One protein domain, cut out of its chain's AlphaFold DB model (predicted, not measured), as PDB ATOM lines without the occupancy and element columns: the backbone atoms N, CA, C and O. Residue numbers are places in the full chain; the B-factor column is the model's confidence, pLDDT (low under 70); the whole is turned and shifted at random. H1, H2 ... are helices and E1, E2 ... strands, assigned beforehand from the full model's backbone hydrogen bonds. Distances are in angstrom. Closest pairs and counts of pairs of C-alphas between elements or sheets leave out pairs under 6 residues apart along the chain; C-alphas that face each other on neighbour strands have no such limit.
ATOM      1  N   GLU A  53       1.156  40.165 -46.861       94.56
ATOM      2  CA  GLU A  53       1.771  39.220 -45.932       94.56
ATOM      3  C   GLU A  53       3.099  39.757 -45.394       94.56
ATOM      4  O   GLU A  53       3.307  39.704 -44.186       94.56
ATOM      5  N   GLU A  54       3.960  40.324 -46.255       90.56
ATOM      6  CA  GLU A  54       5.196  41.000 -45.816       90.56
ATOM      7  C   GLU A  54       4.853  42.180 -44.896       90.56
ATOM      8  O   GLU A  54       5.397  42.277 -43.803       90.56
ATOM      9  N   ALA A  55       3.860  43.001 -45.261       91.88
ATOM     10  CA  ALA A  55       3.433  44.138 -44.444       91.88
ATOM     11  C   ALA A  55       2.980  43.734 -43.030       91.88
ATOM     12  O   ALA A  55       3.351  44.385 -42.053       91.88
ATOM     13  N   VAL A  56       2.178  42.669 -42.918       93.00
ATOM     14  CA  VAL A  56       1.720  42.143 -41.625       93.00
ATOM     15  C   VAL A  56       2.886  41.542 -40.848       93.00
ATOM     16  O   VAL A  56       3.023  41.829 -39.662       93.00
ATOM     17  N   ALA A  57       3.725  40.729 -41.492       90.44
ATOM     18  CA  ALA A  57       4.870  40.100 -40.842       90.44
ATOM     19  C   ALA A  57       5.838  41.144 -40.274       90.44
ATOM     20  O   ALA A  57       6.218  41.045 -39.110       90.44
ATOM     21  N   ASP A  58       6.159  42.183 -41.047       87.62
ATOM     22  CA  ASP A  58       7.051  43.243 -40.593       87.62
ATOM     23  C   ASP A  58       6.452  44.057 -39.432       87.62
ATOM     24  O   ASP A  58       7.160  44.421 -38.487       87.62
ATOM     25  N   ALA A  59       5.145  44.346 -39.479       90.38
ATOM     26  CA  ALA A  59       4.449  45.029 -38.390       90.38
ATOM     27  C   ALA A  59       4.475  44.177 -37.111       90.38
ATOM     28  O   ALA A  59       4.794  44.674 -36.033       90.38
ATOM     29  N   LEU A  60       4.216  42.873 -37.216       90.81
ATOM     30  CA  LEU A  60       4.301  41.973 -36.069       90.81
ATOM     31  C   LEU A  60       5.726  41.903 -35.509       90.81
ATOM     32  O   LEU A  60       5.889  42.052 -34.302       90.81
ATOM     33  N   ALA A  61       6.747  41.757 -36.355       86.38
ATOM     34  CA  ALA A  61       8.144  41.713 -35.919       86.38
ATOM     35  C   ALA A  61       8.569  43.011 -35.208       86.38
ATOM     36  O   ALA A  61       9.188  42.978 -34.146       86.38
ATOM     37  N   THR A  62       8.145  44.165 -35.729       85.88
ATOM     38  CA  THR A  62       8.445  45.479 -35.136       85.88
ATOM     39  C   THR A  62       7.790  45.665 -33.761       85.88
ATOM     40  O   THR A  62       8.386  46.258 -32.862       85.88
ATOM     41  N   HIS A  63       6.558  45.180 -33.583       89.12
ATOM     42  CA  HIS A  63       5.763  45.455 -32.381       89.12
ATOM     43  C   HIS A  63       5.856  44.365 -31.304       89.12
ATOM     44  O   HIS A  63       5.772  44.682 -30.113       89.12
ATOM     45  N   LEU A  64       6.009  43.100 -31.707       85.81
ATOM     46  CA  LEU A  64       6.107  41.938 -30.817       85.81
ATOM     47  C   LEU A  64       7.552  41.499 -30.569       85.81
ATOM     48  O   LEU A  64       7.795  40.780 -29.601       85.81
ATOM     49  N   GLY A  65       8.484  41.925 -31.423       77.25
ATOM     50  CA  GLY A  65       9.858  41.447 -31.421       77.25
ATOM     51  C   GLY A  65      10.011  40.063 -32.057       77.25
ATOM     52  O   GLY A  65       9.045  39.416 -32.461       77.25
ATOM     53  N   GLU A  66      11.257  39.609 -32.129       71.31
ATOM     54  CA  GLU A  66      11.613  38.258 -32.565       71.31
ATOM     55  C   GLU A  66      11.560  37.279 -31.377       71.31
ATOM     56  O   GLU A  66      11.916  37.661 -30.254       71.31
ATOM     57  N   PRO A  67      11.159  36.011 -31.586       62.16
ATOM     58  CA  PRO A  67      11.286  34.973 -30.573       62.16
ATOM     59  C   PRO A  67      12.770  34.639 -30.356       62.16
ATOM     60  O   PRO A  67      13.336  33.774 -31.022       62.16
ATOM     61  N   ASP A  68      13.411  35.336 -29.418       58.94
ATOM     62  CA  ASP A  68      14.793  35.075 -29.008       58.94
ATOM     63  C   ASP A  68      14.830  33.997 -27.898       58.94
ATOM     64  O   ASP A  68      14.030  34.059 -26.957       58.94
ATOM     65  N   PRO A  69      15.722  32.990 -27.957       57.19
ATOM     66  CA  PRO A  69      15.883  31.990 -26.897       57.19
ATOM     67  C   PRO A  69      16.341  32.524 -25.522       57.19
ATOM     68  O   PRO A  69      16.455  31.717 -24.596       57.19
ATOM     69  N   LEU A  70      16.599  33.828 -25.344       55.09
ATOM     70  CA  LEU A  70      17.017  34.416 -24.063       55.09
ATOM     71  C   LEU A  70      16.185  35.660 -23.663       55.09
ATOM     72  O   LEU A  70      15.915  36.519 -24.498       55.09
ATOM     73  N   PRO A  71      15.803  35.798 -22.375       53.88
ATOM     74  CA  PRO A  71      14.852  36.821 -21.926       53.88
ATOM     75  C   PRO A  71      15.435  38.234 -21.748       53.88
ATOM     76  O   PRO A  71      14.669  39.192 -21.697       53.88
ATOM     77  N   GLU A  72      16.757  38.401 -21.645       53.41
ATOM     78  CA  GLU A  72      17.353  39.688 -21.228       53.41
ATOM     79  C   GLU A  72      17.461  40.723 -22.360       53.41
ATOM     80  O   GLU A  72      17.525  41.919 -22.086       53.41
ATOM     81  N   GLU A  73      17.382  40.285 -23.620       52.03
ATOM     82  CA  GLU A  73      17.310  41.165 -24.797       52.03
ATOM     83  C   GLU A  73      16.039  40.927 -25.624       52.03
ATOM     84  O   GLU A  73      15.972  41.276 -26.802       52.03
ATOM     85  N   SER A  74      15.006  40.322 -25.021       55.59
ATOM     86  CA  SER A  74      13.761  40.081 -25.746       55.59
ATOM     87  C   SER A  74      13.066  41.418 -26.017       55.59
ATOM     88  O   SER A  74      12.685  42.143 -25.098       55.59
ATOM     89  N   PHE A  75      12.866  41.741 -27.293       59.72
ATOM     90  CA  PHE A  75      12.099  42.913 -27.748       59.72
ATOM     91  C   PHE A  75      10.589  42.687 -27.650       59.72
ATOM     92  O   PHE A  75       9.808  43.261 -28.408       59.72
ATOM     93  N   ALA A  76      10.208  41.823 -26.711       69.56
ATOM     94  CA  ALA A  76       8.848  41.476 -26.408       69.56
ATOM     95  C   ALA A  76       8.095  42.698 -25.889       69.56
ATOM     96  O   ALA A  76       8.655  43.631 -25.306       69.56
ATOM     97  N   VAL A  77       6.780  42.654 -26.054       82.25
ATOM     98  CA  VAL A  77       5.880  43.537 -25.321       82.25
ATOM     99  C   VAL A  77       6.100  43.288 -23.829       82.25
ATOM    100  O   VAL A  77       5.939  42.166 -23.349       82.25
ATOM    101  N   THR A  78       6.496  44.328 -23.097       86.88
ATOM    102  CA  THR A  78       6.818  44.239 -21.666       86.88
ATOM    103  C   THR A  78       5.862  45.083 -20.838       86.88
ATOM    104  O   THR A  78       5.278  46.048 -21.328       86.88
ATOM    105  N   VAL A  79       5.701  44.732 -19.564       88.56
ATOM    106  CA  VAL A  79       5.071  45.612 -18.576       88.56
ATOM    107  C   VAL A  79       6.185  46.274 -17.782       88.56
ATOM    108  O   VAL A  79       7.032  45.592 -17.208       88.56
ATOM    109  N   GLY A  80       6.207  47.599 -17.793       86.06
ATOM    110  CA  GLY A  80       7.188  48.390 -17.075       86.06
ATOM    111  C   GLY A  80       7.016  48.391 -15.563       86.06
ATOM    112  O   GLY A  80       5.950  48.059 -15.052       86.06
ATOM    113  N   ASP A  81       8.034  48.880 -14.852       89.62
ATOM    114  CA  ASP A  81       7.975  49.098 -13.396       89.62
ATOM    115  C   ASP A  81       6.861  50.077 -12.974       89.62
ATOM    116  O   ASP A  81       6.363  50.027 -11.852       89.62
ATOM    117  N   ASP A  82       6.440  50.959 -13.882       90.44
ATOM    118  CA  ASP A  82       5.296  51.865 -13.735       90.44
ATOM    119  C   ASP A  82       3.948  51.199 -14.070       90.44
ATOM    120  O   ASP A  82       2.914  51.867 -14.120       90.44
ATOM    121  N   GLY A  83       3.947  49.887 -14.315       90.94
ATOM    122  CA  GLY A  83       2.776  49.080 -14.636       90.94
ATOM    123  C   GLY A  83       2.250  49.261 -16.057       90.94
ATOM    124  O   GLY A  83       1.245  48.648 -16.399       90.94
ATOM    125  N   ARG A  84       2.880  50.085 -16.900       92.44
ATOM    126  CA  ARG A  84       2.418  50.358 -18.270       92.44
ATOM    127  C   ARG A  84       2.983  49.363 -19.270       92.44
ATOM    128  O   ARG A  84       4.127  48.931 -19.144       92.44
ATOM    129  N   ILE A  85       2.194  49.040 -20.290       91.44
ATOM    130  CA  ILE A  85       2.660  48.210 -21.404       91.44
ATOM    131  C   ILE A  85       3.623  49.024 -22.274       91.44
ATOM    132  O   ILE A  85       3.340  50.173 -22.609       91.44
ATOM    133  N   ARG A  86       4.747  48.420 -22.660       90.56
ATOM    134  CA  ARG A  86       5.726  48.945 -23.615       90.56
ATOM    135  C   ARG A  86       5.795  48.017 -24.817       90.56
ATOM    136  O   ARG A  86       6.073  46.829 -24.671       90.56
ATOM    137  N   CYS A  87       5.521  48.559 -25.995       90.38
ATOM    138  CA  CYS A  87       5.588  47.836 -27.258       90.38
ATOM    139  C   CYS A  87       7.010  47.886 -27.835       90.38
ATOM    140  O   CYS A  87       7.735  48.858 -27.608       90.38
ATOM    141  N   GLY A  88       7.403  46.870 -28.615       84.25
ATOM    142  CA  GLY A  88       8.736  46.775 -29.225       84.25
ATOM    143  C   GLY A  88       9.106  47.958 -30.130       84.25
ATOM    144  O   GLY A  88      10.285  48.279 -30.277       84.25
ATOM    145  N   CYS A  89       8.104  48.673 -30.652       87.19
ATOM    146  CA  CYS A  89       8.276  49.886 -31.453       87.19
ATOM    147  C   CYS A  89       8.584  51.154 -30.624       87.19
ATOM    148  O   CYS A  89       8.813  52.217 -31.196       87.19
ATOM    149  N   GLY A  90       8.570  51.069 -29.287       88.19
ATOM    150  CA  GLY A  90       8.792  52.195 -28.371       88.19
ATOM    151  C   GLY A  90       7.517  52.886 -27.873       88.19
ATOM    152  O   GLY A  90       7.596  53.758 -27.006       88.19
ATOM    153  N   TRP A  91       6.338  52.493 -28.363       92.81
ATOM    154  CA  TRP A  91       5.064  52.968 -27.818       92.81
ATOM    155  C   TRP A  91       4.883  52.522 -26.358       92.81
ATOM    156  O   TRP A  91       5.242  51.403 -25.988       92.81
ATOM    157  N   THR A  92       4.319  53.397 -25.524       92.88
ATOM    158  CA  THR A  92       4.004  53.118 -24.116       92.88
ATOM    159  C   THR A  92       2.538  53.438 -23.854       92.88
ATOM    160  O   THR A  92       2.097  54.547 -24.155       92.88
ATOM    161  N   GLY A  93       1.813  52.484 -23.268       92.62
ATOM    162  CA  GLY A  93       0.410  52.649 -22.897       92.62
ATOM    163  C   GLY A  93       0.216  53.767 -21.886       92.62
ATOM    164  O   GLY A  93       1.054  53.996 -21.009       92.62
ATOM    165  N   SER A  94      -0.890  54.489 -22.007       92.25
ATOM    166  CA  SER A  94      -1.231  55.566 -21.084       92.25
ATOM    167  C   SER A  94      -1.787  55.021 -19.764       92.25
ATOM    168  O   SER A  94      -1.528  55.607 -18.700       92.25
ATOM    169  N   VAL A  95      -2.459  53.867 -19.819       88.69
ATOM    170  CA  VAL A  95      -3.082  53.181 -18.683       88.69
ATOM    171  C   VAL A  95      -2.250  51.965 -18.252       88.69
ATOM    172  O   VAL A  95      -1.610  51.282 -19.053       88.69
ATOM    173  N   ALA A  96      -2.211  51.703 -16.943       87.81
ATOM    174  CA  ALA A  96      -1.470  50.571 -16.393       87.81
ATOM    175  C   ALA A  96      -2.092  49.237 -16.845       87.81
ATOM    176  O   ALA A  96      -3.275  48.994 -16.619       87.81
ATOM    177  N   ALA A  97      -1.266  48.378 -17.446       81.44
ATOM    178  CA  ALA A  97      -1.584  47.034 -17.923       81.44
ATOM    179  C   ALA A  97      -2.822  46.931 -18.839       81.44
ATOM    180  O   ALA A  97      -3.425  45.860 -18.943       81.44
ATOM    181  N   ASP A  98      -3.190  48.018 -19.523       91.12
ATOM    182  CA  ASP A  98      -4.328  48.024 -20.438       91.12
ATOM    183  C   ASP A  98      -3.978  47.300 -21.741       91.12
ATOM    184  O   ASP A  98      -3.279  47.805 -22.621       91.12
ATOM    185  N   THR A  99      -4.446  46.057 -21.834       91.75
ATOM    186  CA  THR A  99      -4.179  45.198 -22.988       91.75
ATOM    187  C   THR A  99      -5.015  45.603 -24.198       91.75
ATOM    188  O   THR A  99      -4.600  45.335 -25.324       91.75
ATOM    189  N   ASP A 100      -6.172  46.229 -23.994       94.88
ATOM    190  CA  ASP A 100      -7.030  46.643 -25.101       94.88
ATOM    191  C   ASP A 100      -6.449  47.888 -25.773       94.88
ATOM    192  O   ASP A 100      -6.318  47.891 -26.995       94.88
ATOM    193  N   GLU A 101      -5.928  48.846 -24.994       94.88
ATOM    194  CA  GLU A 101      -5.162  49.989 -25.516       94.88
ATOM    195  C   GLU A 101      -3.972  49.524 -26.381       94.88
ATOM    196  O   GLU A 101      -3.737  50.017 -27.485       94.88
ATOM    197  N   TRP A 102      -3.234  48.514 -25.913       94.69
ATOM    198  CA  TRP A 102      -2.131  47.935 -26.683       94.69
ATOM    199  C   TRP A 102      -2.600  47.211 -27.960       94.69
ATOM    200  O   TRP A 102      -1.945  47.311 -29.002       94.69
ATOM    201  N   ARG A 103      -3.725  46.486 -27.911       95.25
ATOM    202  CA  ARG A 103      -4.293  45.802 -29.088       95.25
ATOM    203  C   ARG A 103      -4.768  46.791 -30.144       95.25
ATOM    204  O   ARG A 103      -4.551  46.533 -31.324       95.25
ATOM    205  N   GLU A 104      -5.384  47.893 -29.730       96.75
ATOM    206  CA  GLU A 104      -5.782  48.985 -30.621       96.75
ATOM    207  C   GLU A 104      -4.552  49.587 -31.306       96.75
ATOM    208  O   GLU A 104      -4.502  49.638 -32.534       96.75
ATOM    209  N   HIS A 105      -3.504  49.898 -30.538       95.62
ATOM    210  CA  HIS A 105      -2.230  50.368 -31.085       95.62
ATOM    211  C   HIS A 105      -1.635  49.403 -32.132       95.62
ATOM    212  O   HIS A 105      -1.203  49.832 -33.204       95.62
ATOM    213  N   LEU A 106      -1.608  48.097 -31.843       95.69
ATOM    214  CA  LEU A 106      -1.097  47.092 -32.779       95.69
ATOM    215  C   LEU A 106      -1.974  46.977 -34.037       95.69
ATOM    216  O   LEU A 106      -1.450  46.825 -35.141       95.69
ATOM    217  N   ALA A 107      -3.297  47.038 -33.883       97.25
ATOM    218  CA  ALA A 107      -4.227  46.978 -35.003       97.25
ATOM    219  C   ALA A 107      -4.041  48.172 -35.950       97.25
ATOM    220  O   ALA A 107      -3.936  47.969 -37.161       97.25
ATOM    221  N   ASP A 108      -3.919  49.386 -35.408       97.25
ATOM    222  CA  ASP A 108      -3.660  50.598 -36.187       97.25
ATOM    223  C   ASP A 108      -2.349  50.490 -36.975       97.25
ATOM    224  O   ASP A 108      -2.320  50.777 -38.174       97.25
ATOM    225  N   ALA A 109      -1.284  49.982 -36.347       94.81
ATOM    226  CA  ALA A 109       0.002  49.782 -37.011       94.81
ATOM    227  C   ALA A 109      -0.068  48.772 -38.172       94.81
ATOM    228  O   ALA A 109       0.527  48.988 -39.231       94.81
ATOM    229  N   ILE A 110      -0.823  47.679 -38.012       95.25
ATOM    230  CA  ILE A 110      -1.044  46.696 -39.084       95.25
ATOM    231  C   ILE A 110      -1.835  47.323 -40.238       95.25
ATOM    232  O   ILE A 110      -1.492  47.118 -41.405       95.25
ATOM    233  N   LEU A 111      -2.887  48.087 -39.939       96.56
ATOM    234  CA  LEU A 111      -3.696  48.760 -40.957       96.56
ATOM    235  C   LEU A 111      -2.879  49.804 -41.727       96.56
ATOM    236  O   LEU A 111      -2.974  49.861 -42.955       96.56
ATOM    237  N   GLU A 112      -2.033  50.574 -41.041       94.25
ATOM    238  CA  GLU A 112      -1.102  51.511 -41.673       94.25
ATOM    239  C   GLU A 112      -0.110  50.781 -42.589       94.25
ATOM    240  O   GLU A 112       0.076  51.171 -43.745       94.25
ATOM    241  N   ALA A 113       0.491  49.684 -42.116       91.94
ATOM    242  CA  ALA A 113       1.419  48.886 -42.912       91.94
ATOM    243  C   ALA A 113       0.751  48.325 -44.178       91.94
ATOM    244  O   ALA A 113       1.336  48.382 -45.262       91.94
ATOM    245  N   LEU A 114      -0.486  47.837 -44.060       94.62
ATOM    246  CA  LEU A 114      -1.282  47.350 -45.187       94.62
ATOM    247  C   LEU A 114      -1.637  48.457 -46.186       94.62
ATOM    248  O   LEU A 114      -1.706  48.181 -47.381       94.62
ATOM    249  N   GLY A 115      -1.837  49.694 -45.724       93.75
ATOM    250  CA  GLY A 115      -2.094  50.855 -46.582       93.75
ATOM    251  C   GLY A 115      -0.907  51.271 -47.460       93.75
ATOM    252  O   GLY A 115      -1.071  52.109 -48.342       93.75
ATOM    253  N   ARG A 116       0.280  50.696 -47.233       88.50
ATOM    254  CA  ARG A 116       1.515  50.977 -47.987       88.50
ATOM    255  C   ARG A 116       1.828  49.950 -49.073       88.50
ATOM    256  O   ARG A 116       2.859  50.079 -49.728       88.50
TER     257      ARG A 116
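AT A GLANCE: This is residues 53 to 116 of the 118 residues of an uncharacterized protein of Bifidobacterium adolescentis (UniProt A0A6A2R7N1). Two helices, H1 and H2, lie side by side and run opposite ways, and a small two-stranded hairpin, E1 and E2, sits at the end of this pair where H1 ends and H2 begins. Between H1 and the hairpin the chain makes a wide loop, residues 65 to 83, whose C-alphas lie 5 to 18 A from the mean of all C-alphas. The printed part has 64 residues, with two named helices and two named strands in the order H1, E1, E2, H2; the sheet has the order E1 - E2 and is antiparallel, and the class is mixed, helices and strands. The whole is compact, with a radius of gyration of the C-alphas of 12.1 A, and flat in outline, spanning 35 by 29 by 14 A.

HOW THE PARTS SIT: H1, residues 53 to 64, and H2, residues 99 to 114, touch, with 11 pairs of C-alphas within 8 A. Their closest C-alphas are those of Ala 55 and Ala 113, 5.4 A apart. They run opposite ways at a shallow tilt of 33 degrees, only just short of steep. In both helices every O i to N i+4 pair is within hydrogen-bond range. E1, residues 84 to 86, and E2, residues 92 to 96, form a hairpin, antiparallel with 157 degrees between their directions. N 93 and O 85 are within hydrogen-bond range at 2.8 A, and C-alphas 84 and 96 face each other at 4.3 A. Residues 78 to 79, outside the named strands, pair antiparallel with residues 85 to 86 of E1. The closest C-alphas of E2 and H2 are those of Gly 93 and Trp 102, 6.6 A apart. Those of E1 and H2 are Ile 85 and Trp 102, 7.1 A apart. H1 and E2 are apart.

IN THESE COORDINATES: H1 begins at C-alpha 53, at (1.771, 39.220, -45.932), and measures 16.0 A from first to last C-alpha. E1, residues 84 to 86, begins at C-alpha 84, at (2.418, 50.358, -18.270), and has three residues. E2, residues 92 to 96, is the longest strand, with five residues. H2, residues 99 to 114, is the longest helix, 22.5 A from first to last C-alpha, and ends at C-alpha 114, at (-1.282, 47.350, -45.187).

THE WHOLE: The two C-alphas farthest apart are those of Asp 81 and Arg 116, at 35.2 A, while the first and last printed C-alphas, of Glu 53 and Arg 116, are 11.9 A apart. The printed part has no cut. The link from H1 to E1, 19 residues, is long; the links from E1 to E2 and from E2 to H2 are tight. The mean pLDDT of the printed part is 85.4, and residues 67 to 76 of the model, within the long link, are under 70.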